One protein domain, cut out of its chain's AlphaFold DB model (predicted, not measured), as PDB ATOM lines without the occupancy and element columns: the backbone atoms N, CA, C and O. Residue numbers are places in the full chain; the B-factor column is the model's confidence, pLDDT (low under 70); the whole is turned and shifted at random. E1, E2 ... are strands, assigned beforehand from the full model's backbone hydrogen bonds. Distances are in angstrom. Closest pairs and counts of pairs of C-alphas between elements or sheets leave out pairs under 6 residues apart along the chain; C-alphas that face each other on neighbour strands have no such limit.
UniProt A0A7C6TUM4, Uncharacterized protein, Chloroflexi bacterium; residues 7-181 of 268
ATOM      1  N   PHE A   7     115.663 188.147 151.831       78.12
ATOM      2  CA  PHE A   7     115.634 186.926 151.030       78.12
ATOM      3  C   PHE A   7     116.764 185.985 151.468       78.12
ATOM      4  O   PHE A   7     117.904 186.425 151.610       78.12
ATOM      5  N   SER A   8     116.454 184.695 151.613       73.62
ATOM      6  CA  SER A   8     117.439 183.645 151.890       73.62
ATOM      7  C   SER A   8     117.387 182.572 150.816       73.62
ATOM      8  O   SER A   8     116.312 182.118 150.423       73.62
ATOM      9  N   HIS A   9     118.559 182.145 150.350       69.50
ATOM     10  CA  HIS A   9     118.666 181.031 149.411       69.50
ATOM     11  C   HIS A   9     118.305 179.691 150.061       69.50
ATOM     12  O   HIS A   9     117.766 178.819 149.382       69.50
ATOM     13  N   ASP A  10     118.557 179.551 151.363       71.94
ATOM     14  CA  ASP A  10     118.365 178.303 152.101       71.94
ATOM     15  C   ASP A  10     116.941 178.173 152.657       71.94
ATOM     16  O   ASP A  10     116.392 177.072 152.728       71.94
ATOM     17  N   PHE A  11     116.314 179.304 153.002       71.25
ATOM     18  CA  PHE A  11     115.028 179.337 153.710       71.25
ATOM     19  C   PHE A  11     113.934 180.153 153.000       71.25
ATOM     20  O   PHE A  11     112.811 180.253 153.492       71.25
ATOM     21  N   GLY A  12     114.222 180.727 151.829       76.31
ATOM     22  CA  GLY A  12     113.315 181.581 151.048       76.31
ATOM     23  C   GLY A  12     113.168 182.990 151.627       76.31
ATOM     24  O   GLY A  12     113.302 183.987 150.919       76.31
ATOM     25  N   THR A  13     112.929 183.097 152.928       70.69
ATOM     26  CA  THR A  13     112.916 184.354 153.679       70.69
ATOM     27  C   THR A  13     113.532 184.109 155.044       70.69
ATOM     28  O   THR A  13     113.226 183.109 155.685       70.69
ATOM     29  N   ASP A  14     114.409 185.012 155.454       68.50
ATOM     30  CA  ASP A  14     115.184 184.937 156.685       68.50
ATOM     31  C   ASP A  14     115.386 186.348 157.251       68.50
ATOM     32  O   ASP A  14     115.062 187.335 156.594       68.50
ATOM     33  N   GLY A  15     115.897 186.474 158.463       67.94
ATOM     34  CA  GLY A  15     116.228 187.752 159.072       67.94
ATOM     35  C   GLY A  15     115.541 187.951 160.411       67.94
ATOM     36  O   GLY A  15     114.321 188.082 160.502       67.94
ATOM     37  N   GLY A  16     116.363 188.058 161.450       75.19
ATOM     38  CA  GLY A  16     115.954 188.508 162.769       75.19
ATOM     39  C   GLY A  16     115.961 190.032 162.899       75.19
ATOM     40  O   GLY A  16     116.513 190.760 162.071       75.19
ATOM     41  N   ALA A  17     115.391 190.541 163.992       89.69
ATOM     42  CA  ALA A  17     115.717 191.887 164.454       89.69
ATOM     43  C   ALA A  17     117.231 192.010 164.721       89.69
ATOM     44  O   ALA A  17     117.830 193.038 164.411       89.69
ATOM     45  N   VAL A  18     117.845 190.950 165.257       93.38
ATOM     46  CA  VAL A  18     119.284 190.836 165.492       93.38
ATOM     47  C   VAL A  18     119.775 189.433 165.137       93.38
ATOM     48  O   VAL A  18     119.151 188.438 165.496       93.38
ATOM     49  N   GLU A  19     120.937 189.363 164.495       93.38
ATOM     50  CA  GLU A  19     121.664 188.124 164.232       93.38
ATOM     51  C   GLU A  19     123.093 188.247 164.776       93.38
ATOM     52  O   GLU A  19     123.781 189.245 164.536       93.38
ATOM     53  N   ILE A  20     123.538 187.240 165.527       95.38
ATOM     54  CA  ILE A  20     124.916 187.104 166.001       95.38
ATOM     55  C   ILE A  20     125.526 185.900 165.289       95.38
ATOM     56  O   ILE A  20     125.244 184.753 165.635       95.38
ATOM     57  N   TYR A  21     126.375 186.180 164.301       94.88
ATOM     58  CA  TYR A  21     126.950 185.164 163.426       94.88
ATOM     59  C   TYR A  21     128.475 185.120 163.551       94.88
ATOM     60  O   TYR A  21     129.188 185.992 163.041       94.88
ATOM     61  N   ALA A  22     128.991 184.100 164.236       95.69
ATOM     62  CA  ALA A  22     130.428 183.867 164.361       95.69
ATOM     63  C   ALA A  22     130.969 183.110 163.134       95.69
ATOM     64  O   ALA A  22     130.301 182.244 162.585       95.69
ATOM     65  N   ARG A  23     132.183 183.416 162.662       94.56
ATOM     66  CA  ARG A  23     132.774 182.702 161.513       94.56
ATOM     67  C   ARG A  23     134.291 182.663 161.555       94.56
ATOM     68  O   ARG A  23     134.905 183.529 162.171       94.56
ATOM     69  N   ASN A  24     134.892 181.721 160.828       93.31
ATOM     70  CA  ASN A  24     136.346 181.603 160.648       93.31
ATOM     71  C   ASN A  24     137.124 181.501 161.974       93.31
ATOM     72  O   ASN A  24     138.137 182.179 162.154       93.31
ATOM     73  N   GLY A  25     136.626 180.709 162.926       92.56
ATOM     74  CA  GLY A  25     137.239 180.550 164.248       92.56
ATOM     75  C   GLY A  25     137.184 181.791 165.145       92.56
ATOM     76  O   GLY A  25     137.842 181.819 166.182       92.56
ATOM     77  N   ILE A  26     136.446 182.839 164.757       95.50
ATOM     78  CA  ILE A  26     136.319 184.064 165.552       95.50
ATOM     79  C   ILE A  26     135.282 183.855 166.648       95.50
ATOM     80  O   ILE A  26     134.172 183.390 166.385       95.50
ATOM     81  N   THR A  27     135.629 184.278 167.861       96.88
ATOM     82  CA  THR A  27     134.695 184.337 168.982       96.88
ATOM     83  C   THR A  27     134.118 185.740 169.137       96.88
ATOM     84  O   THR A  27     134.864 186.708 169.274       96.88
ATOM     85  N   ILE A  28     132.789 185.844 169.147       97.88
ATOM     86  CA  ILE A  28     132.048 187.060 169.491       97.88
ATOM     87  C   ILE A  28     131.723 187.005 170.984       97.88
ATOM     88  O   ILE A  28     131.119 186.046 171.465       97.88
ATOM     89  N   GLU A  29     132.123 188.031 171.731       96.94
ATOM     90  CA  GLU A  29     131.925 188.087 173.180       96.94
ATOM     91  C   GLU A  29     131.487 189.464 173.668       96.94
ATOM     92  O   GLU A  29     131.720 190.474 173.005       96.94
ATOM     93  N   GLY A  30     130.843 189.512 174.835       96.88
ATOM     94  CA  GLY A  30     130.476 190.780 175.470       96.88
ATOM     95  C   GLY A  30     129.321 191.516 174.786       96.88
ATOM     96  O   GLY A  30     129.126 192.705 175.030       96.88
ATOM     97  N   THR A  31     128.530 190.830 173.958       98.00
ATOM     98  CA  THR A  31     127.408 191.449 173.236       98.00
ATOM     99  C   THR A  31     126.269 191.808 174.195       98.00
ATOM    100  O   THR A  31     125.923 191.030 175.088       98.00
ATOM    101  N   ARG A  32     125.686 193.002 174.041       97.69
ATOM    102  CA  ARG A  32     124.551 193.494 174.836       97.69
ATOM    103  C   ARG A  32     123.458 193.993 173.894       97.69
ATOM    104  O   ARG A  32     123.685 194.939 173.149       97.69
ATOM    105  N   ILE A  33     122.288 193.363 173.929       97.25
ATOM    106  CA  ILE A  33     121.108 193.746 173.143       97.25
ATOM    107  C   ILE A  33     120.026 194.106 174.145       97.25
ATOM    108  O   ILE A  33     119.426 193.214 174.744       97.25
ATOM    109  N   HIS A  34     119.804 195.394 174.386       97.19
ATOM    110  CA  HIS A  34     118.906 195.792 175.460       97.19
ATOM    111  C   HIS A  34     118.059 197.020 175.163       97.19
ATOM    112  O   HIS A  34     118.406 197.825 174.299       97.19
ATOM    113  N   ASN A  35     116.937 197.135 175.881       96.75
ATOM    114  CA  ASN A  35     115.994 198.256 175.798       96.75
ATOM    115  C   ASN A  35     115.451 198.513 174.379       96.75
ATOM    116  O   ASN A  35     115.064 199.632 174.042       96.75
ATOM    117  N   ASN A  36     115.404 197.488 173.522       95.75
ATOM    118  CA  ASN A  36     114.874 197.636 172.172       95.75
ATOM    119  C   ASN A  36     113.373 197.380 172.135       95.75
ATOM    120  O   ASN A  36     112.872 196.456 172.766       95.75
ATOM    121  N   TRP A  37     112.679 198.126 171.281       95.94
ATOM    122  CA  TRP A  37     111.347 197.765 170.815       95.94
ATOM    123  C   TRP A  37     111.435 197.142 169.421       95.94
ATOM    124  O   TRP A  37     111.987 197.750 168.490       95.94
ATOM    125  N   SER A  38     110.885 195.942 169.245       94.81
ATOM    126  CA  SER A  38     110.864 195.256 167.955       94.81
ATOM    127  C   SER A  38     109.503 194.655 167.620       94.81
ATOM    128  O   SER A  38     108.818 194.122 168.491       94.81
ATOM    129  N   CYS A  39     109.084 194.744 166.356       95.00
ATOM    130  CA  CYS A  39     107.829 194.128 165.940       95.00
ATOM    131  C   CYS A  39     107.785 193.687 164.477       95.00
ATOM    132  O   CYS A  39     108.409 194.306 163.615       95.00
ATOM    133  N   SER A  40     106.972 192.668 164.188       92.75
ATOM    134  CA  SER A  40     106.692 192.218 162.816       92.75
ATOM    135  C   SER A  40     107.952 191.864 162.022       92.75
ATOM    136  O   SER A  40     108.070 192.246 160.861       92.75
ATOM    137  N   ASN A  41     108.909 191.194 162.660       91.38
ATOM    138  CA  ASN A  41     110.132 190.712 162.015       91.38
ATOM    139  C   ASN A  41     109.995 189.224 161.647       91.38
ATOM    140  O   ASN A  41     109.062 188.566 162.102       91.38
ATOM    141  N   SER A  42     110.930 188.684 160.866       90.12
ATOM    142  CA  SER A  42     111.014 187.246 160.564       90.12
ATOM    143  C   SER A  42     111.884 186.492 161.585       90.12
ATOM    144  O   SER A  42     112.672 185.619 161.235       90.12
ATOM    145  N   GLY A  43     111.731 186.846 162.861       92.44
ATOM    146  CA  GLY A  43     112.567 186.431 163.985       92.44
ATOM    147  C   GLY A  43     112.989 187.633 164.833       92.44
ATOM    148  O   GLY A  43     113.123 188.750 164.332       92.44
ATOM    149  N   PHE A  44     113.203 187.449 166.133       95.38
ATOM    150  CA  PHE A  44     113.852 188.462 166.966       95.38
ATOM    151  C   PHE A  44     115.362 188.250 167.001       95.38
ATOM    152  O   PHE A  44     116.089 189.130 166.550       95.38
ATOM    153  N   LEU A  45     115.817 187.103 167.507       95.69
ATOM    154  CA  LEU A  45     117.231 186.815 167.710       95.69
ATOM    155  C   LEU A  45     117.636 185.507 167.041       95.69
ATOM    156  O   LEU A  45     117.071 184.455 167.338       95.69
ATOM    157  N   GLU A  46     118.680 185.570 166.226       95.38
ATOM    158  CA  GLU A  46     119.393 184.394 165.746       95.38
ATOM    159  C   GLU A  46     120.840 184.374 166.249       95.38
ATOM    160  O   GLU A  46     121.528 185.394 166.276       95.38
ATOM    161  N   ILE A  47     121.282 183.201 166.700       96.38
ATOM    162  CA  ILE A  47     122.636 182.931 167.178       96.38
ATOM    163  C   ILE A  47     123.148 181.710 166.425       96.38
ATOM    164  O   ILE A  47     122.598 180.617 166.557       96.38
ATOM    165  N   GLY A  48     124.229 181.879 165.677       95.69
ATOM    166  CA  GLY A  48     124.800 180.802 164.884       95.69
ATOM    167  C   GLY A  48     126.187 181.141 164.373       95.69
ATOM    168  O   GLY A  48     126.890 182.003 164.910       95.69
ATOM    169  N   GLY A  49     126.624 180.415 163.361       94.69
ATOM    170  CA  GLY A  49     127.905 180.675 162.735       94.69
ATOM    171  C   GLY A  49     128.435 179.524 161.909       94.69
ATOM    172  O   GLY A  49     127.793 178.497 161.755       94.69
ATOM    173  N   THR A  50     129.631 179.688 161.364       93.00
ATOM    174  CA  THR A  50     130.318 178.641 160.598       93.00
ATOM    175  C   THR A  50     131.780 178.531 161.003       93.00
ATOM    176  O   THR A  50     132.342 179.399 161.673       93.00
ATOM    177  N   ASP A  51     132.428 177.452 160.569       89.19
ATOM    178  CA  ASP A  51     133.889 177.331 160.571       89.19
ATOM    179  C   ASP A  51     134.528 177.510 161.962       89.19
ATOM    180  O   ASP A  51     135.558 178.170 162.110       89.19
ATOM    181  N   GLY A  52     133.904 176.930 162.997       81.81
ATOM    182  CA  GLY A  52     134.457 176.840 164.355       81.81
ATOM    183  C   GLY A  52     134.432 178.139 165.169       81.81
ATOM    184  O   GLY A  52     135.239 178.283 166.082       81.81
ATOM    185  N   GLY A  53     133.563 179.096 164.828       89.31
ATOM    186  CA  GLY A  53     133.353 180.311 165.618       89.31
ATOM    187  C   GLY A  53     132.660 180.064 166.967       89.31
ATOM    188  O   GLY A  53     131.959 179.067 167.159       89.31
ATOM    189  N   GLY A  54     132.852 180.998 167.902       96.38
ATOM    190  CA  GLY A  54     132.261 180.955 169.243       96.38
ATOM    191  C   GLY A  54     131.394 182.174 169.550       96.38
ATOM    192  O   GLY A  54     131.640 183.269 169.045       96.38
ATOM    193  N   ILE A  55     130.392 182.013 170.410       98.19
ATOM    194  CA  ILE A  55     129.563 183.107 170.928       98.19
ATOM    195  C   ILE A  55     129.471 182.959 172.443       98.19
ATOM    196  O   ILE A  55     128.974 181.952 172.950       98.19
ATOM    197  N   ARG A  56     129.961 183.963 173.171       97.88
ATOM    198  CA  ARG A  56     130.005 183.942 174.637       97.88
ATOM    199  C   ARG A  56     129.561 185.247 175.273       97.88
ATOM    200  O   ARG A  56     129.489 186.281 174.609       97.88
ATOM    201  N   ASP A  57     129.254 185.191 176.563       97.94
ATOM    202  CA  ASP A  57     128.994 186.358 177.412       97.94
ATOM    203  C   ASP A  57     128.054 187.373 176.757       97.94
ATOM    204  O   ASP A  57     128.366 188.561 176.658       97.94
ATOM    205  N   THR A  58     126.919 186.891 176.260       98.50
ATOM    206  CA  THR A  58     125.931 187.696 175.540       98.50
ATOM    207  C   THR A  58     124.716 187.922 176.425       98.50
ATOM    208  O   THR A  58     124.198 186.980 177.017       98.50
ATOM    209  N   VAL A  59     124.254 189.168 176.527       98.69
ATOM    210  CA  VAL A  59     123.087 189.530 177.345       98.69
ATOM    211  C   VAL A  59     122.033 190.179 176.473       98.69
ATOM    212  O   VAL A  59     122.321 191.129 175.744       98.69
ATOM    213  N   ILE A  60     120.814 189.677 176.589       98.62
ATOM    214  CA  ILE A  60     119.626 190.189 175.926       98.62
ATOM    215  C   ILE A  60     118.640 190.586 177.014       98.62
ATOM    216  O   ILE A  60     118.096 189.707 177.685       98.62
ATOM    217  N   SER A  61     118.437 191.886 177.234       98.56
ATOM    218  CA  SER A  61     117.622 192.341 178.364       98.56
ATOM    219  C   SER A  61     116.719 193.537 178.116       98.56
ATOM    220  O   SER A  61     117.015 194.389 177.289       98.56
ATOM    221  N   TYR A  62     115.588 193.617 178.821       98.38
ATOM    222  CA  TYR A  62     114.638 194.736 178.697       98.38
ATOM    223  C   TYR A  62     114.165 195.008 177.265       98.38
ATOM    224  O   TYR A  62     113.764 196.124 176.936       98.38
ATOM    225  N   ASN A  63     114.225 194.015 176.377       98.38
ATOM    226  CA  ASN A  63     113.660 194.154 175.045       98.38
ATOM    227  C   ASN A  63     112.171 193.847 175.100       98.38
ATOM    228  O   ASN A  63     111.721 192.937 175.798       98.38
ATOM    229  N   VAL A  64     111.424 194.582 174.290       98.44
ATOM    230  CA  VAL A  64     110.028 194.304 174.014       98.44
ATOM    231  C   VAL A  64     109.913 193.836 172.576       98.44
ATOM    232  O   VAL A  64     110.350 194.517 171.642       98.44
ATOM    233  N   THR A  65     109.357 192.645 172.392       97.62
ATOM    234  CA  THR A  65     109.220 192.021 171.074       97.62
ATOM    235  C   THR A  65     107.765 191.663 170.828       97.62
ATOM    236  O   THR A  65     107.068 191.211 171.738       97.62
ATOM    237  N   ARG A  66     107.283 191.917 169.608       97.06
ATOM    238  CA  ARG A  66     105.891 191.659 169.249       97.06
ATOM    239  C   ARG A  66     105.735 191.056 167.863       97.06
ATOM    240  O   ARG A  66     106.123 191.685 166.877       97.06
ATOM    241  N   ASN A  67     105.027 189.938 167.761       95.94
ATOM    242  CA  ASN A  67     104.636 189.322 166.489       95.94
ATOM    243  C   ASN A  67     105.816 189.160 165.511       95.94
ATOM    244  O   ASN A  67     105.706 189.555 164.352       95.94
ATOM    245  N   SER A  68     106.958 188.681 165.997       93.88
ATOM    246  CA  SER A  68     108.149 188.377 165.198       93.88
ATOM    247  C   SER A  68     108.311 186.878 164.911       93.88
ATOM    248  O   SER A  68     109.300 186.477 164.308       93.88
ATOM    249  N   GLY A  69     107.361 186.031 165.319       93.25
ATOM    250  CA  GLY A  69     107.398 184.594 165.054       93.25
ATOM    251  C   GLY A  69     108.351 183.856 165.996       93.25
ATOM    252  O   GLY A  69     107.935 183.359 167.041       93.25
ATOM    253  N   LEU A  70     109.629 183.754 165.631       93.00
ATOM    254  CA  LEU A  70     110.667 183.175 166.492       93.00
ATOM    255  C   LEU A  70     111.224 184.252 167.421       93.00
ATOM    256  O   LEU A  70     111.676 185.297 166.960       93.00
ATOM    257  N   PHE A  71     111.254 183.994 168.725       97.69
ATOM    258  CA  PHE A  71     112.008 184.840 169.645       97.69
ATOM    259  C   PHE A  71     113.504 184.509 169.593       97.69
ATOM    260  O   PHE A  71     114.329 185.418 169.539       97.69
ATOM    261  N   LEU A  72     113.847 183.217 169.562       97.94
ATOM    262  CA  LEU A  72     115.229 182.742 169.487       97.94
ATOM    263  C   LEU A  72     115.357 181.595 168.482       97.94
ATOM    264  O   LEU A  72     114.683 180.578 168.632       97.94
ATOM    265  N   CYS A  73     116.290 181.711 167.543       96.81
ATOM    266  CA  CYS A  73     116.887 180.578 166.843       96.81
ATOM    267  C   CYS A  73     118.356 180.452 167.271       96.81
ATOM    268  O   CYS A  73     119.112 181.414 167.181       96.81
ATOM    269  N   MET A  74     118.767 179.293 167.781       97.50
ATOM    270  CA  MET A  74     120.137 179.050 168.226       97.50
ATOM    271  C   MET A  74     120.695 177.785 167.581       97.50
ATOM    272  O   MET A  74     120.281 176.663 167.889       97.50
ATOM    273  N   HIS A  75     121.675 177.963 166.708       97.12
ATOM    274  CA  HIS A  75     122.377 176.881 166.043       97.12
ATOM    275  C   HIS A  75     123.571 176.417 166.887       97.12
ATOM    276  O   HIS A  75     124.595 177.089 166.998       97.12
ATOM    277  N   LEU A  76     123.435 175.229 167.480       96.75
ATOM    278  CA  LEU A  76     124.437 174.586 168.344       96.75
ATOM    279  C   LEU A  76     125.212 173.466 167.636       96.75
ATOM    280  O   LEU A  76     126.057 172.804 168.231       96.75
ATOM    281  N   GLY A  77     124.895 173.217 166.367       93.94
ATOM    282  CA  GLY A  77     125.556 172.225 165.533       93.94
ATOM    283  C   GLY A  77     125.014 172.247 164.105       93.94
ATOM    284  O   GLY A  77     124.145 173.051 163.761       93.94
ATOM    285  N   GLY A  78     125.506 171.332 163.273       92.50
ATOM    286  CA  GLY A  78     125.200 171.320 161.840       92.50
ATOM    287  C   GLY A  78     125.916 172.440 161.081       92.50
ATOM    288  O   GLY A  78     126.891 173.001 161.573       92.50
ATOM    289  N   THR A  79     125.433 172.750 159.874       92.12
ATOM    290  CA  THR A  79     126.075 173.703 158.948       92.12
ATOM    291  C   THR A  79     126.288 175.086 159.556       92.12
ATOM    292  O   THR A  79     127.321 175.689 159.303       92.12
ATOM    293  N   PHE A  80     125.340 175.553 160.372       93.31
ATOM    294  CA  PHE A  80     125.353 176.893 160.968       93.31
ATOM    295  C   PHE A  80     125.670 176.880 162.476       93.31
ATOM    296  O   PHE A  80     125.325 177.816 163.196       93.31
ATOM    297  N   GLY A  81     126.268 175.796 162.979       93.94
ATOM    298  CA  GLY A  81     126.563 175.630 164.399       93.94
ATOM    299  C   GLY A  81     127.768 176.439 164.887       93.94
ATOM    300  O   GLY A  81     128.824 176.426 164.256       93.94
ATOM    301  N   SER A  82     127.629 177.031 166.074       95.00
ATOM    302  CA  SER A  82     128.717 177.670 166.832       95.00
ATOM    303  C   SER A  82     128.850 177.066 168.230       95.00
ATOM    304  O   SER A  82     127.892 176.518 168.779       95.00
ATOM    305  N   GLU A  83     130.025 177.212 168.850       95.50
ATOM    306  CA  GLU A  83     130.157 176.988 170.292       95.50
ATOM    307  C   GLU A  83     129.493 178.153 171.038       95.50
ATOM    308  O   GLU A  83     129.953 179.291 170.949       95.50
ATOM    309  N   VAL A  84     128.401 177.886 171.762       98.12
ATOM    310  CA  VAL A  84     127.626 178.923 172.459       98.12
ATOM    311  C   VAL A  84     127.636 178.691 173.966       98.12
ATOM    312  O   VAL A  84     127.241 177.626 174.448       98.12
ATOM    313  N   SER A  85     128.041 179.710 174.722       98.38
ATOM    314  CA  SER A  85     128.047 179.684 176.188       98.38
ATOM    315  C   SER A  85     127.697 181.041 176.800       98.38
ATOM    316  O   SER A  85     127.816 182.082 176.164       98.38
ATOM    317  N   GLY A  86     127.235 181.054 178.048       98.38
ATOM    318  CA  GLY A  86     127.036 182.289 178.810       98.38
ATOM    319  C   GLY A  86     126.008 183.257 178.211       98.38
ATOM    320  O   GLY A  86     126.098 184.461 178.460       98.38
ATOM    321  N   VAL A  87     125.044 182.768 177.424       98.81
ATOM    322  CA  VAL A  87     123.934 183.600 176.944       98.81
ATOM    323  C   VAL A  87     122.957 183.824 178.092       98.81
ATOM    324  O   VAL A  87     122.544 182.885 178.774       98.81
ATOM    325  N   ARG A  88     122.570 185.077 178.311       98.81
ATOM    326  CA  ARG A  88     121.604 185.478 179.334       98.81
ATOM    327  C   ARG A  88     120.465 186.244 178.688       98.81
ATOM    328  O   ARG A  88     120.707 187.226 177.990       98.81
ATOM    329  N   ILE A  89     119.240 185.797 178.924       98.88
ATOM    330  CA  ILE A  89     118.022 186.444 178.435       98.88
ATOM    331  C   ILE A  89     117.201 186.838 179.658       98.88
ATOM    332  O   ILE A  89     116.702 185.969 180.375       98.88
ATOM    333  N   GLU A  90     117.130 188.140 179.930       98.81
ATOM    334  CA  GLU A  90     116.720 188.681 181.229       98.81
ATOM    335  C   GLU A  90     115.719 189.835 181.092       98.81
ATOM    336  O   GLU A  90     115.971 190.750 180.319       98.81
ATOM    337  N   HIS A  91     114.622 189.864 181.853       98.75
ATOM    338  CA  HIS A  91     113.700 191.018 181.862       98.75
ATOM    339  C   HIS A  91     113.138 191.411 180.484       98.75
ATOM    340  O   HIS A  91     112.891 192.579 180.211       98.75
ATOM    341  N   ASN A  92     112.956 190.470 179.558       98.94
ATOM    342  CA  ASN A  92     112.320 190.772 178.272       98.94
ATOM    343  C   ASN A  92     110.806 190.548 178.359       98.94
ATOM    344  O   ASN A  92     110.347 189.634 179.045       98.94
ATOM    345  N   THR A  93     110.043 191.338 177.604       98.88
ATOM    346  CA  THR A  93     108.612 191.100 177.370       98.88
ATOM    347  C   THR A  93     108.412 190.669 175.921       98.88
ATOM    348  O   THR A  93     108.671 191.426 174.983       98.88
ATOM    349  N   VAL A  94     107.960 189.435 175.724       98.81
ATOM    350  CA  VAL A  94     107.799 188.803 174.410       98.81
ATOM    351  C   VAL A  94     106.327 188.502 174.185       98.81
ATOM    352  O   VAL A  94     105.739 187.720 174.926       98.81
ATOM    353  N   VAL A  95     105.734 189.123 173.167       98.62
ATOM    354  CA  VAL A  95     104.300 189.021 172.870       98.62
ATOM    355  C   VAL A  95     104.096 188.501 171.451       98.62
ATOM    356  O   VAL A  95     104.106 189.253 170.476       98.62
ATOM    357  N   GLU A  96     103.843 187.206 171.324       97.62
ATOM    358  CA  GLU A  96     103.527 186.561 170.054       97.62
ATOM    359  C   GLU A  96     102.049 186.208 170.015       97.62
ATOM    360  O   GLU A  96     101.593 185.282 170.669       97.62
ATOM    361  N   THR A  97     101.265 186.948 169.237       96.38
ATOM    362  CA  THR A  97      99.808 186.741 169.150       96.38
ATOM    363  C   THR A  97      99.390 185.769 168.046       96.38
ATOM    364  O   THR A  97      98.229 185.364 168.006       96.38
ATOM    365  N   GLY A  98     100.319 185.426 167.151       95.56
ATOM    366  CA  GLY A  98     100.089 184.558 166.000       95.56
ATOM    367  C   GLY A  98     100.268 183.073 166.305       95.56
ATOM    368  O   GLY A  98     100.058 182.612 167.430       95.56
ATOM    369  N   GLU A  99     100.661 182.332 165.273       96.56
ATOM    370  CA  GLU A  99     100.922 180.897 165.332       96.56
ATOM    371  C   GLU A  99     102.355 180.554 164.922       96.56
ATOM    372  O   GLU A  99     102.994 181.292 164.170       96.56
ATOM    373  N   GLY A 100     102.858 179.420 165.408       95.88
ATOM    374  CA  GLY A 100     104.222 178.991 165.122       95.88
ATOM    375  C   GLY A 100     104.532 177.571 165.584       95.88
ATOM    376  O   GLY A 100     103.760 176.915 166.281       95.88
ATOM    377  N   ARG A 101     105.696 177.055 165.184       95.81
ATOM    378  CA  ARG A 101     106.143 175.719 165.614       95.81
ATOM    379  C   ARG A 101     106.770 175.757 167.005       95.81
ATOM    380  O   ARG A 101     106.345 175.010 167.878       95.81
ATOM    381  N   ALA A 102     107.772 176.610 167.190       97.31
ATOM    382  CA  ALA A 102     108.453 176.841 168.457       97.31
ATOM    383  C   ALA A 102     108.775 178.334 168.593       97.31
ATOM    384  O   ALA A 102     109.135 178.956 167.595       97.31
ATOM    385  N   LEU A 103     108.640 178.903 169.793       98.25
ATOM    386  CA  LEU A 103     109.042 180.290 170.058       98.25
ATOM    387  C   LEU A 103     110.568 180.403 170.181       98.25
ATOM    388  O   LEU A 103     111.171 181.357 169.696       98.25
ATOM    389  N   MET A 104     111.184 179.407 170.815       98.50
ATOM    390  CA  MET A 104     112.626 179.227 170.918       98.50
ATOM    391  C   MET A 104     113.017 177.910 170.246       98.50
ATOM    392  O   MET A 104     112.497 176.841 170.574       98.50
ATOM    393  N   ALA A 105     113.933 177.971 169.290       97.50
ATOM    394  CA  ALA A 105     114.392 176.821 168.535       97.50
ATOM    395  C   ALA A 105     115.899 176.640 168.700       97.50
ATOM    396  O   ALA A 105     116.683 177.536 168.408       97.50
ATOM    397  N   PHE A 106     116.300 175.444 169.116       98.25
ATOM    398  CA  PHE A 106     117.683 174.993 169.101       98.25
ATOM    399  C   PHE A 106     117.878 174.017 167.942       98.25
ATOM    400  O   PHE A 106     117.122 173.048 167.791       98.25
ATOM    401  N   VAL A 107     118.883 174.279 167.113       97.00
ATOM    402  CA  VAL A 107     119.144 173.554 165.867       97.00
ATOM    403  C   VAL A 107     120.499 172.861 165.952       97.00
ATOM    404  O   VAL A 107     121.474 173.429 166.433       97.00
ATOM    405  N   GLY A 108     120.562 171.603 165.506       96.00
ATOM    406  CA  GLY A 108     121.816 170.848 165.396       96.00
ATOM    407  C   GLY A 108     122.478 170.438 166.718       96.00
ATOM    408  O   GLY A 108     123.484 169.739 166.683       96.00
ATOM    409  N   GLY A 109     121.903 170.801 167.866       95.31
ATOM    410  CA  GLY A 109     122.396 170.440 169.194       95.31
ATOM    411  C   GLY A 109     121.348 170.665 170.285       95.31
ATOM    412  O   GLY A 109     120.210 171.049 170.002       95.31
ATOM    413  N   ALA A 110     121.728 170.387 171.532       96.38
ATOM    414  CA  ALA A 110     120.919 170.658 172.716       96.38
ATOM    415  C   ALA A 110     121.655 171.662 173.617       96.38
ATOM    416  O   ALA A 110     122.872 171.542 173.777       96.38
ATOM    417  N   PRO A 111     120.950 172.650 174.187       98.19
ATOM    418  CA  PRO A 111     121.557 173.583 175.117       98.19
ATOM    419  C   PRO A 111     121.844 172.909 176.461       98.19
ATOM    420  O   PRO A 111     121.233 171.909 176.835       98.19
ATOM    421  N   THR A 112     122.756 173.507 177.216       98.31
ATOM    422  CA  THR A 112     123.032 173.161 178.614       98.31
ATOM    423  C   THR A 112     122.787 174.370 179.513       98.31
ATOM    424  O   THR A 112     122.626 175.492 179.028       98.31
ATOM    425  N   ALA A 113     122.848 174.182 180.832       97.19
ATOM    426  CA  ALA A 113     122.805 175.284 181.792       97.19
ATOM    427  C   ALA A 113     123.939 176.308 181.580       97.19
ATOM    428  O   ALA A 113     123.793 177.469 181.949       97.19
ATOM    429  N   GLY A 114     125.055 175.892 180.964       98.12
ATOM    430  CA  GLY A 114     126.145 176.780 180.556       98.12
ATOM    431  C   GLY A 114     125.909 177.487 179.218       98.12
ATOM    432  O   GLY A 114     126.597 178.461 178.928       98.12
ATOM    433  N   THR A 115     124.949 177.032 178.407       98.56
ATOM    434  CA  THR A 115     124.602 177.634 177.111       98.56
ATOM    435  C   THR A 115     123.716 178.860 177.295       98.56
ATOM    436  O   THR A 115     124.042 179.930 176.784       98.56
ATOM    437  N   LEU A 116     122.610 178.704 178.030       98.81
ATOM    438  CA  LEU A 116     121.585 179.732 178.200       98.81
ATOM    439  C   LEU A 116     121.065 179.772 179.641       98.81
ATOM    440  O   LEU A 116     120.777 178.734 180.239       98.81
ATOM    441  N   ASN A 117     120.881 180.991 180.146       98.56
ATOM    442  CA  ASN A 117     120.140 181.290 181.362       98.56
ATOM    443  C   ASN A 117     118.971 182.248 181.058       98.56
ATOM    444  O   ASN A 117     119.190 183.395 180.659       98.56
ATOM    445  N   LEU A 118     117.741 181.761 181.223       98.88
ATOM    446  CA  LEU A 118     116.487 182.449 180.906       98.88
ATOM    447  C   LEU A 118     115.799 182.900 182.199       98.88
ATOM    448  O   LEU A 118     115.321 182.051 182.954       98.88
ATOM    449  N   ARG A 119     115.760 184.204 182.493       98.75
ATOM    450  CA  ARG A 119     115.268 184.708 183.792       98.75
ATOM    451  C   ARG A 119     114.426 185.963 183.712       98.75
ATOM    452  O   ARG A 119     114.697 186.823 182.888       98.75
ATOM    453  N   ASN A 120     113.481 186.125 184.631       98.81
ATOM    454  CA  ASN A 120     112.702 187.357 184.781       98.81
ATOM    455  C   ASN A 120     111.987 187.792 183.497       98.81
ATOM    456  O   ASN A 120     111.744 188.974 183.322       98.81
ATOM    457  N   ASN A 121     111.690 186.898 182.554       98.94
ATOM    458  CA  ASN A 121     111.022 187.282 181.310       98.94
ATOM    459  C   ASN A 121     109.511 187.071 181.419       98.94
ATOM    460  O   ASN A 121     109.048 186.170 182.121       98.94
ATOM    461  N   ILE A 122     108.755 187.847 180.647       98.94
ATOM    462  CA  ILE A 122     107.350 187.572 180.348       98.94
ATOM    463  C   ILE A 122     107.253 187.037 178.921       98.94
ATOM    464  O   ILE A 122     107.679 187.702 177.974       98.94
ATOM    465  N   PHE A 123     106.627 185.873 178.766       98.94
ATOM    466  CA  PHE A 123     106.285 185.286 177.475       98.94
ATOM    467  C   PHE A 123     104.772 185.156 177.340       98.94
ATOM    468  O   PHE A 123     104.154 184.338 178.014       98.94
ATOM    469  N   ASP A 124     104.184 185.930 176.440       98.81
ATOM    470  CA  ASP A 124     102.768 185.885 176.097       98.81
ATOM    471  C   ASP A 124     102.604 185.321 174.684       98.81
ATOM    472  O   ASP A 124     102.850 186.002 173.688       98.81
ATOM    473  N   VAL A 125     102.266 184.034 174.608       98.62
ATOM    474  CA  VAL A 125     102.449 183.191 173.422       98.62
ATOM    475  C   VAL A 125     101.109 182.674 172.919       98.62
ATOM    476  O   VAL A 125     100.336 182.067 173.657       98.62
ATOM    477  N   GLY A 126     100.854 182.895 171.635       98.06
ATOM    478  CA  GLY A 126      99.661 182.499 170.906       98.06
ATOM    479  C   GLY A 126      99.588 181.000 170.625       98.06
ATOM    480  O   GLY A 126      99.836 180.155 171.487       98.06
ATOM    481  N   ASN A 127      99.198 180.664 169.399       98.00
ATOM    482  CA  ASN A 127      98.958 179.287 168.982       98.00
ATOM    483  C   ASN A 127     100.244 178.619 168.485       98.00
ATOM    484  O   ASN A 127     100.478 178.501 167.283       98.00
ATOM    485  N   TYR A 128     101.103 178.216 169.416       98.38
ATOM    486  CA  TYR A 128     102.356 177.546 169.091       98.38
ATOM    487  C   TYR A 128     102.254 176.055 169.384       98.38
ATOM    488  O   TYR A 128     101.548 175.643 170.294       98.38
ATOM    489  N   SER A 129     102.981 175.209 168.653       98.31
ATOM    490  CA  SER A 129     103.089 173.804 169.081       98.31
ATOM    491  C   SER A 129     103.905 173.702 170.374       98.31
ATOM    492  O   SER A 129     103.524 172.999 171.307       98.31
ATOM    493  N   LEU A 130     105.018 174.438 170.437       98.38
ATOM    494  CA  LEU A 130     105.954 174.440 171.554       98.38
ATOM    495  C   LEU A 130     106.373 175.868 171.928       98.38
ATOM    496  O   LEU A 130     106.496 176.738 171.068       98.38
ATOM    497  N   PHE A 131     106.687 176.098 173.198       98.69
ATOM    498  CA  PHE A 131     107.493 177.242 173.611       98.69
ATOM    499  C   PHE A 131     108.954 177.018 173.198       98.69
ATOM    500  O   PHE A 131     109.493 177.819 172.440       98.69
ATOM    501  N   THR A 132     109.565 175.890 173.582       98.69
ATOM    502  CA  THR A 132     110.892 175.475 173.093       98.69
ATOM    503  C   THR A 132     110.903 174.041 172.571       98.69
ATOM    504  O   THR A 132     110.149 173.186 173.029       98.69
ATOM    505  N   ASN A 133     111.781 173.753 171.608       98.38
ATOM    506  CA  ASN A 133     111.983 172.402 171.073       98.38
ATOM    507  C   ASN A 133     113.043 171.574 171.826       98.38
ATOM    508  O   ASN A 133     113.261 170.407 171.478       98.38
ATOM    509  N   ARG A 134     113.745 172.166 172.797       98.00
ATOM    510  CA  ARG A 134     114.760 171.507 173.627       98.00
ATOM    511  C   ARG A 134     114.693 172.012 175.060       98.00
ATOM    512  O   ARG A 134     114.427 173.189 175.283       98.00
ATOM    513  N   GLU A 135     115.021 171.124 175.987       97.12
ATOM    514  CA  GLU A 135     115.313 171.423 177.389       97.12
ATOM    515  C   GLU A 135     116.833 171.441 177.638       97.12
ATOM    516  O   GLU A 135     117.624 171.258 176.710       97.12
ATOM    517  N   GLY A 136     117.246 171.648 178.892       97.56
ATOM    518  CA  GLY A 136     118.641 171.529 179.336       97.56
ATOM    519  C   GLY A 136     119.322 172.857 179.671       97.56
ATOM    520  O   GLY A 136     120.323 172.853 180.384       97.56
ATOM    521  N   PHE A 137     118.771 173.987 179.219       98.62
ATOM    522  CA  PHE A 137     119.189 175.322 179.658       98.62
ATOM    523  C   PHE A 137     118.678 175.653 181.064       98.62
ATOM    524  O   PHE A 137     117.733 175.039 181.553       98.62
ATOM    525  N   ALA A 138     119.298 176.634 181.721       98.56
ATOM    526  CA  ALA A 138     118.835 177.118 183.016       98.56
ATOM    527  C   ALA A 138     117.669 178.097 182.829       98.56
ATOM    528  O   ALA A 138     117.739 178.992 181.985       98.56
ATOM    529  N   HIS A 139     116.617 177.951 183.631       98.69
ATOM    530  CA  HIS A 139     115.470 178.853 183.624       98.69
ATOM    531  C   HIS A 139     114.900 179.031 185.036       98.69
ATOM    532  O   HIS A 139     114.852 178.082 185.823       98.69
ATOM    533  N   SER A 140     114.531 180.263 185.386       98.81
ATOM    534  CA  SER A 140     113.905 180.599 186.670       98.81
ATOM    535  C   SER A 140     113.180 181.942 186.594       98.81
ATOM    536  O   SER A 140     113.515 182.768 185.753       98.81
ATOM    537  N   HIS A 141     112.199 182.174 187.468       98.75
ATOM    538  CA  HIS A 141     111.487 183.456 187.576       98.75
ATOM    539  C   HIS A 141     110.947 183.991 186.236       98.75
ATOM    540  O   HIS A 141     111.015 185.182 185.974       98.75
ATOM    541  N   ASN A 142     110.470 183.128 185.336       98.94
ATOM    542  CA  ASN A 142     109.787 183.564 184.116       98.94
ATOM    543  C   ASN A 142     108.274 183.395 184.280       98.94
ATOM    544  O   ASN A 142     107.812 182.430 184.901       98.94
ATOM    545  N   LEU A 143     107.512 184.297 183.667       98.94
ATOM    546  CA  LEU A 143     106.070 184.175 183.519       98.94
ATOM    547  C   LEU A 143     105.749 183.682 182.110       98.94
ATOM    548  O   LEU A 143     106.101 184.330 181.122       98.94
ATOM    549  N   TYR A 144     105.030 182.569 182.023       98.88
ATOM    550  CA  TYR A 144     104.570 182.010 180.758       98.88
ATOM    551  C   TYR A 144     103.043 182.083 180.663       98.88
ATOM    552  O   TYR A 144     102.309 181.481 181.450       98.88
ATOM    553  N   HIS A 145     102.551 182.778 179.648       98.75
ATOM    554  CA  HIS A 145     101.152 182.795 179.260       98.75
ATOM    555  C   HIS A 145     101.002 182.099 177.913       98.75
ATOM    556  O   HIS A 145     101.281 182.667 176.861       98.75
ATOM    557  N   LEU A 146     100.582 180.836 177.949       98.44
ATOM    558  CA  LEU A 146     100.310 180.053 176.749       98.44
ATOM    559  C   LEU A 146      98.816 180.154 176.436       98.44
ATOM    560  O   LEU A 146      97.989 179.537 177.104       98.44
ATOM    561  N   ARG A 147      98.464 180.968 175.439       97.31
ATOM    562  CA  ARG A 147      97.071 181.299 175.107       97.31
ATOM    563  C   ARG A 147      96.317 180.121 174.495       97.31
ATOM    564  O   ARG A 147      95.114 179.981 174.702       97.31
ATOM    565  N   ALA A 148      97.008 179.279 173.728       97.69
ATOM    566  CA  ALA A 148      96.442 178.042 173.208       97.69
ATOM    567  C   ALA A 148      96.724 176.877 174.164       97.69
ATOM    568  O   ALA A 148      97.869 176.613 174.519       97.69
ATOM    569  N   GLN A 149      95.677 176.126 174.526       94.81
ATOM    570  CA  GLN A 149      95.783 174.990 175.456       94.81
ATOM    571  C   GLN A 149      96.702 173.866 174.950       94.81
ATOM    572  O   GLN A 149      97.211 173.083 175.745       94.81
ATOM    573  N   ALA A 150      96.885 173.765 173.631       96.69
ATOM    574  CA  ALA A 150      97.736 172.756 173.013       96.69
ATOM    575  C   ALA A 150      99.230 173.127 173.027       96.69
ATOM    576  O   ALA A 150     100.058 172.245 172.806       96.69
ATOM    577  N   THR A 151      99.582 174.394 173.284       98.31
ATOM    578  CA  THR A 151     100.980 174.828 173.353       98.31
ATOM    579  C   THR A 151     101.654 174.193 174.564       98.31
ATOM    580  O   THR A 151     101.190 174.347 175.694       98.31
ATOM    581  N   GLN A 152     102.778 173.508 174.354       98.25
ATOM    582  CA  GLN A 152     103.552 172.894 175.438       98.25
ATOM    583  C   GLN A 152     104.827 173.693 175.720       98.25
ATOM    584  O   GLN A 152     105.441 174.215 174.795       98.25
ATOM    585  N   LEU A 153     105.284 173.742 176.976       98.50
ATOM    586  CA  LEU A 153     106.541 174.429 177.310       98.50
ATOM    587  C   LEU A 153     107.763 173.790 176.628       98.50
ATOM    588  O   LEU A 153     108.673 174.493 176.207       98.50
ATOM    589  N   GLY A 154     107.778 172.464 176.483       97.50
ATOM    590  CA  GLY A 154     108.962 171.727 176.020       97.50
ATOM    591  C   GLY A 154     109.983 171.432 177.127       97.50
ATOM    592  O   GLY A 154     111.040 170.883 176.843       97.50
ATOM    593  N   PHE A 155     109.644 171.766 178.376       97.69
ATOM    594  CA  PHE A 155     110.322 171.390 179.618       97.69
ATOM    595  C   PHE A 155     109.302 171.381 180.772       97.69
ATOM    596  O   PHE A 155     108.143 171.778 180.600       97.69
ATOM    597  N   VAL A 156     109.726 170.934 181.954       97.94
ATOM    598  CA  VAL A 156     108.914 170.982 183.179       97.94
ATOM    599  C   VAL A 156     109.036 172.360 183.827       97.94
ATOM    600  O   VAL A 156     110.138 172.785 184.163       97.94
ATOM    601  N   LEU A 157     107.906 173.043 184.033       98.12
ATOM    602  CA  LEU A 157     107.858 174.317 184.757       98.12
ATOM    603  C   LEU A 157     108.477 174.173 186.156       98.12
ATOM    604  O   LEU A 157     108.075 173.303 186.932       98.12
ATOM    605  N   ASN A 158     109.402 175.061 186.509       97.44
ATOM    606  CA  ASN A 158     110.092 175.045 187.789       97.44
ATOM    607  C   ASN A 158     109.512 176.087 188.760       97.44
ATOM    608  O   ASN A 158     110.114 177.126 189.035       97.44
ATOM    609  N   ALA A 159     108.341 175.783 189.324       97.75
ATOM    610  CA  ALA A 159     107.678 176.660 190.296       97.75
ATOM    611  C   ALA A 159     108.532 176.925 191.553       97.75
ATOM    612  O   ALA A 159     108.468 178.008 192.130       97.75
ATOM    613  N   ALA A 160     109.374 175.967 191.960       97.69
ATOM    614  CA  ALA A 160     110.292 176.137 193.090       97.69
ATOM    615  C   ALA A 160     111.395 177.175 192.817       97.69
ATOM    616  O   ALA A 160     111.964 177.722 193.756       97.69
ATOM    617  N   ALA A 161     111.679 177.461 191.544       97.56
ATOM    618  CA  ALA A 161     112.583 178.522 191.113       97.56
ATOM    619  C   ALA A 161     111.831 179.798 190.686       97.56
ATOM    620  O   ALA A 161     112.353 180.571 189.886       97.56
ATOM    621  N   GLY A 162     110.601 180.000 191.165       98.19
ATOM    622  CA  GLY A 162     109.839 181.233 190.948       98.19
ATOM    623  C   GLY A 162     109.136 181.343 189.594       98.19
ATOM    624  O   GLY A 162     108.570 182.390 189.296       98.19
ATOM    625  N   GLU A 163     109.140 180.299 188.758       98.69
ATOM    626  CA  GLU A 163     108.403 180.337 187.489       98.69
ATOM    627  C   GLU A 163     106.892 180.239 187.697       98.69
ATOM    628  O   GLU A 163     106.405 179.486 188.545       98.69
ATOM    629  N   LYS A 164     106.136 180.976 186.881       98.69
ATOM    630  CA  LYS A 164     104.677 181.051 186.980       98.69
ATOM    631  C   LYS A 164     104.029 180.835 185.614       98.69
ATOM    632  O   LYS A 164     104.584 181.192 184.576       98.69
ATOM    633  N   MET A 165     102.818 180.282 185.629       98.56
ATOM    634  CA  MET A 165     101.903 180.296 184.487       98.56
ATOM    635  C   MET A 165     100.792 181.302 184.774       98.56
ATOM    636  O   MET A 165     100.222 181.271 185.865       98.56
ATOM    637  N   GLY A 166     100.446 182.155 183.814       98.31
ATOM    638  CA  GLY A 166      99.325 183.080 183.979       98.31
ATOM    639  C   GLY A 166      99.363 184.266 183.028       98.31
ATOM    640  O   GLY A 166     100.415 184.592 182.491       98.31
ATOM    641  N   ASP A 167      98.206 184.898 182.835       98.50
ATOM    642  CA  ASP A 167      98.069 186.134 182.057       98.50
ATOM    643  C   ASP A 167      98.930 187.250 182.682       98.50
ATOM    644  O   ASP A 167      98.778 187.501 183.881       98.50
ATOM    645  N   PRO A 168      99.805 187.940 181.920       98.56
ATOM    646  CA  PRO A 168     100.620 189.037 182.434       98.56
ATOM    647  C   PRO A 168      99.826 190.270 182.861       98.56
ATOM    648  O   PRO A 168     100.402 191.155 183.487       98.56
ATOM    649  N   ARG A 169      98.533 190.361 182.527       98.50
ATOM    650  CA  ARG A 169      97.663 191.502 182.838       98.50
ATOM    651  C   ARG A 169      98.266 192.825 182.371       98.50
ATOM    652  O   ARG A 169      98.448 193.754 183.149       98.50
ATOM    653  N   PHE A 170      98.588 192.916 181.084       98.56
ATOM    654  CA  PHE A 170      99.053 194.171 180.490       98.56
ATOM    655  C   PHE A 170      97.969 195.257 180.547       98.56
ATOM    656  O   PHE A 170      96.789 194.945 180.391       98.56
ATOM    657  N   VAL A 171      98.352 196.525 180.731       98.06
ATOM    658  CA  VAL A 171      97.429 197.677 180.780       98.06
ATOM    659  C   VAL A 171      96.566 197.750 179.519       98.06
ATOM    660  O   VAL A 171      95.345 197.832 179.626       98.06
ATOM    661  N   ASP A 172      97.183 197.671 178.336       97.50
ATOM    662  CA  ASP A 172      96.469 197.573 177.061       97.50
ATOM    663  C   ASP A 172      97.344 196.897 175.994       97.50
ATOM    664  O   ASP A 172      98.012 197.536 175.176       97.50
ATOM    665  N   ALA A 173      97.316 195.564 175.960       96.12
ATOM    666  CA  ALA A 173      98.083 194.789 174.983       96.12
ATOM    667  C   ALA A 173      97.689 195.077 173.518       96.12
ATOM    668  O   ALA A 173      98.507 194.874 172.610       96.12
ATOM    669  N   ALA A 174      96.453 195.528 173.267       93.81
ATOM    670  CA  ALA A 174      95.970 195.849 171.926       93.81
ATOM    671  C   ALA A 174      96.558 197.177 171.433       93.81
ATOM    672  O   ALA A 174      96.985 197.262 170.278       93.81
ATOM    673  N   ALA A 175      96.664 198.165 172.326       96.00
ATOM    674  CA  ALA A 175      97.370 199.422 172.095       96.00
ATOM    675  C   ALA A 175      98.899 199.319 172.260       96.00
ATOM    676  O   ALA A 175      99.592 200.317 172.082       96.00
ATOM    677  N   GLN A 176      99.428 198.118 172.528       95.69
ATOM    678  CA  GLN A 176     100.856 197.858 172.762       95.69
ATOM    679  C   GLN A 176     101.403 198.521 174.038       95.69
ATOM    680  O   GLN A 176     102.588 198.824 174.132       95.69
ATOM    681  N   ASP A 177     100.551 198.724 175.038       97.19
ATOM    682  CA  ASP A 177     100.951 199.118 176.381       97.19
ATOM    683  C   ASP A 177     101.153 197.869 177.243       97.19
ATOM    684  O   ASP A 177     100.205 197.280 177.770       97.19
ATOM    685  N   TYR A 178     102.414 197.453 177.341       98.12
ATOM    686  CA  TYR A 178     102.832 196.248 178.059       98.12
ATOM    687  C   TYR A 178     103.276 196.509 179.497       98.12
ATOM    688  O   TYR A 178     103.911 195.649 180.108       98.12
ATOM    689  N   ARG A 179     102.938 197.676 180.053       97.38
ATOM    690  CA  ARG A 179     103.020 197.887 181.501       97.38
ATOM    691  C   ARG A 179     102.027 196.966 182.209       97.38
ATOM    692  O   ARG A 179     101.027 196.559 181.616       97.38
ATOM    693  N   LEU A 180     102.296 196.640 183.467       97.56
ATOM    694  CA  LEU A 180     101.507 195.682 184.243       97.56
ATOM    695  C   LEU A 180     100.346 196.368 184.976       97.56
ATOM    696  O   LEU A 180     100.511 197.451 185.543       97.56
ATOM    697  N   GLN A 181      99.177 195.726 184.983       97.12
ATOM    698  CA  GLN A 181      98.069 196.062 185.879       97.12
ATOM    699  C   GLN A 181      98.357 195.564 187.307       97.12
ATOM    700  O   GLN A 181      99.111 194.601 187.465       97.12
TER     701      GLN A 181
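AT A GLANCE: This is residues 7 to 181 of the 268 residues of an uncharacterized protein of Chloroflexi bacterium (UniProt A0A7C6TUM4). The chain is wound in stacked turns, a solenoid in which strands of successive turns lie parallel, side by side. One wall is the sheet E4 E8 E11 E13 E15, a second is E2, E6, E10 and residues 104 to 107 of E12, and a third, across one end, is E5, E9, the first parts of E12 and E14, and E16; beyond the third wall lies the small hairpin of E17 and E18. The 175 printed residues hold no named helix and 18 named strands, E1 to E18 in order, with 84 residues, under half; the class is all strand. The whole is compact, with a radius of gyration of the C-alphas of 15.5 A and spans of 48 by 38 by 30 A.

IN THESE COORDINATES: E1 is residues 12 to 14, with C-alpha 12 at (113.315, 181.581, 151.048). The first turn holds E2, residues 18 to 22 and 13.2 A long, E3, 27 to 29, E4, 32 to 34, and E5, 37 to 39. The second holds E6, residues 45 to 49 and 13.3 A long, E7, 54 to 56, E8, 58 to 61, and E9, 64 to 66. Next come E10, 72 to 75, E11, 87 to 90, and E12, 93 to 107 and 23.5 A long, then E13, 116 to 119, E14, 122 to 132 and 14.5 A long, E15, 138 to 140, and E16, 143 to 146. E17, 170 to 172, and E18, 177 to 180, follow; C-alpha 180 is at (101.507, 195.682, 184.243).

HOW THE PARTS SIT: In the branched, twisted sheet, E2 and E10 lie on opposite sides of E6, with N 20 and O 46 2.8 A apart and N 47 and O 73 2.9 A apart. E12 bends by 121 degrees at residue 98; E10 and E9 lie on one side of it, with N 105 to O 72 at 2.8 A and N 65 to O 93 at 2.9 A. E14, on the other side, bends by 142 degrees at residue 129, with N 94 to O 122 at 2.9 A. E5 pairs with E9, N 38 to O 64 at 2.8 A, and E16 with E14, N 123 to O 143 at 2.9 A. In the five-strand parallel sheet, E4 and E15 are edge strands; N 33 and O 59 are 2.9 A apart, N 60 and O 88 2.8 A, N 89 and O 117 3.0 A, and N 118 and O 138 2.9 A. E3 is parallel to E7, N 28 to O 54 at 2.8 A. The hairpin E17 and E18 is antiparallel, N 171 to O 179 at 2.8 A. The closest C-alphas of E12 and E18, those of Thr 93 and Tyr 178, are 7.8 A apart. E1 pairs with no named strand.

THE WHOLE: The C-alphas farthest apart, those of Asn 24 and Gln 181, are 48.1 A apart. The printed part has no cut. The links E10 to E11 and E16 to E17 are long, with 11 and 23 residues. The mean pLDDT of the printed part is 95.4; residues 9, 14 and 15 are under 70.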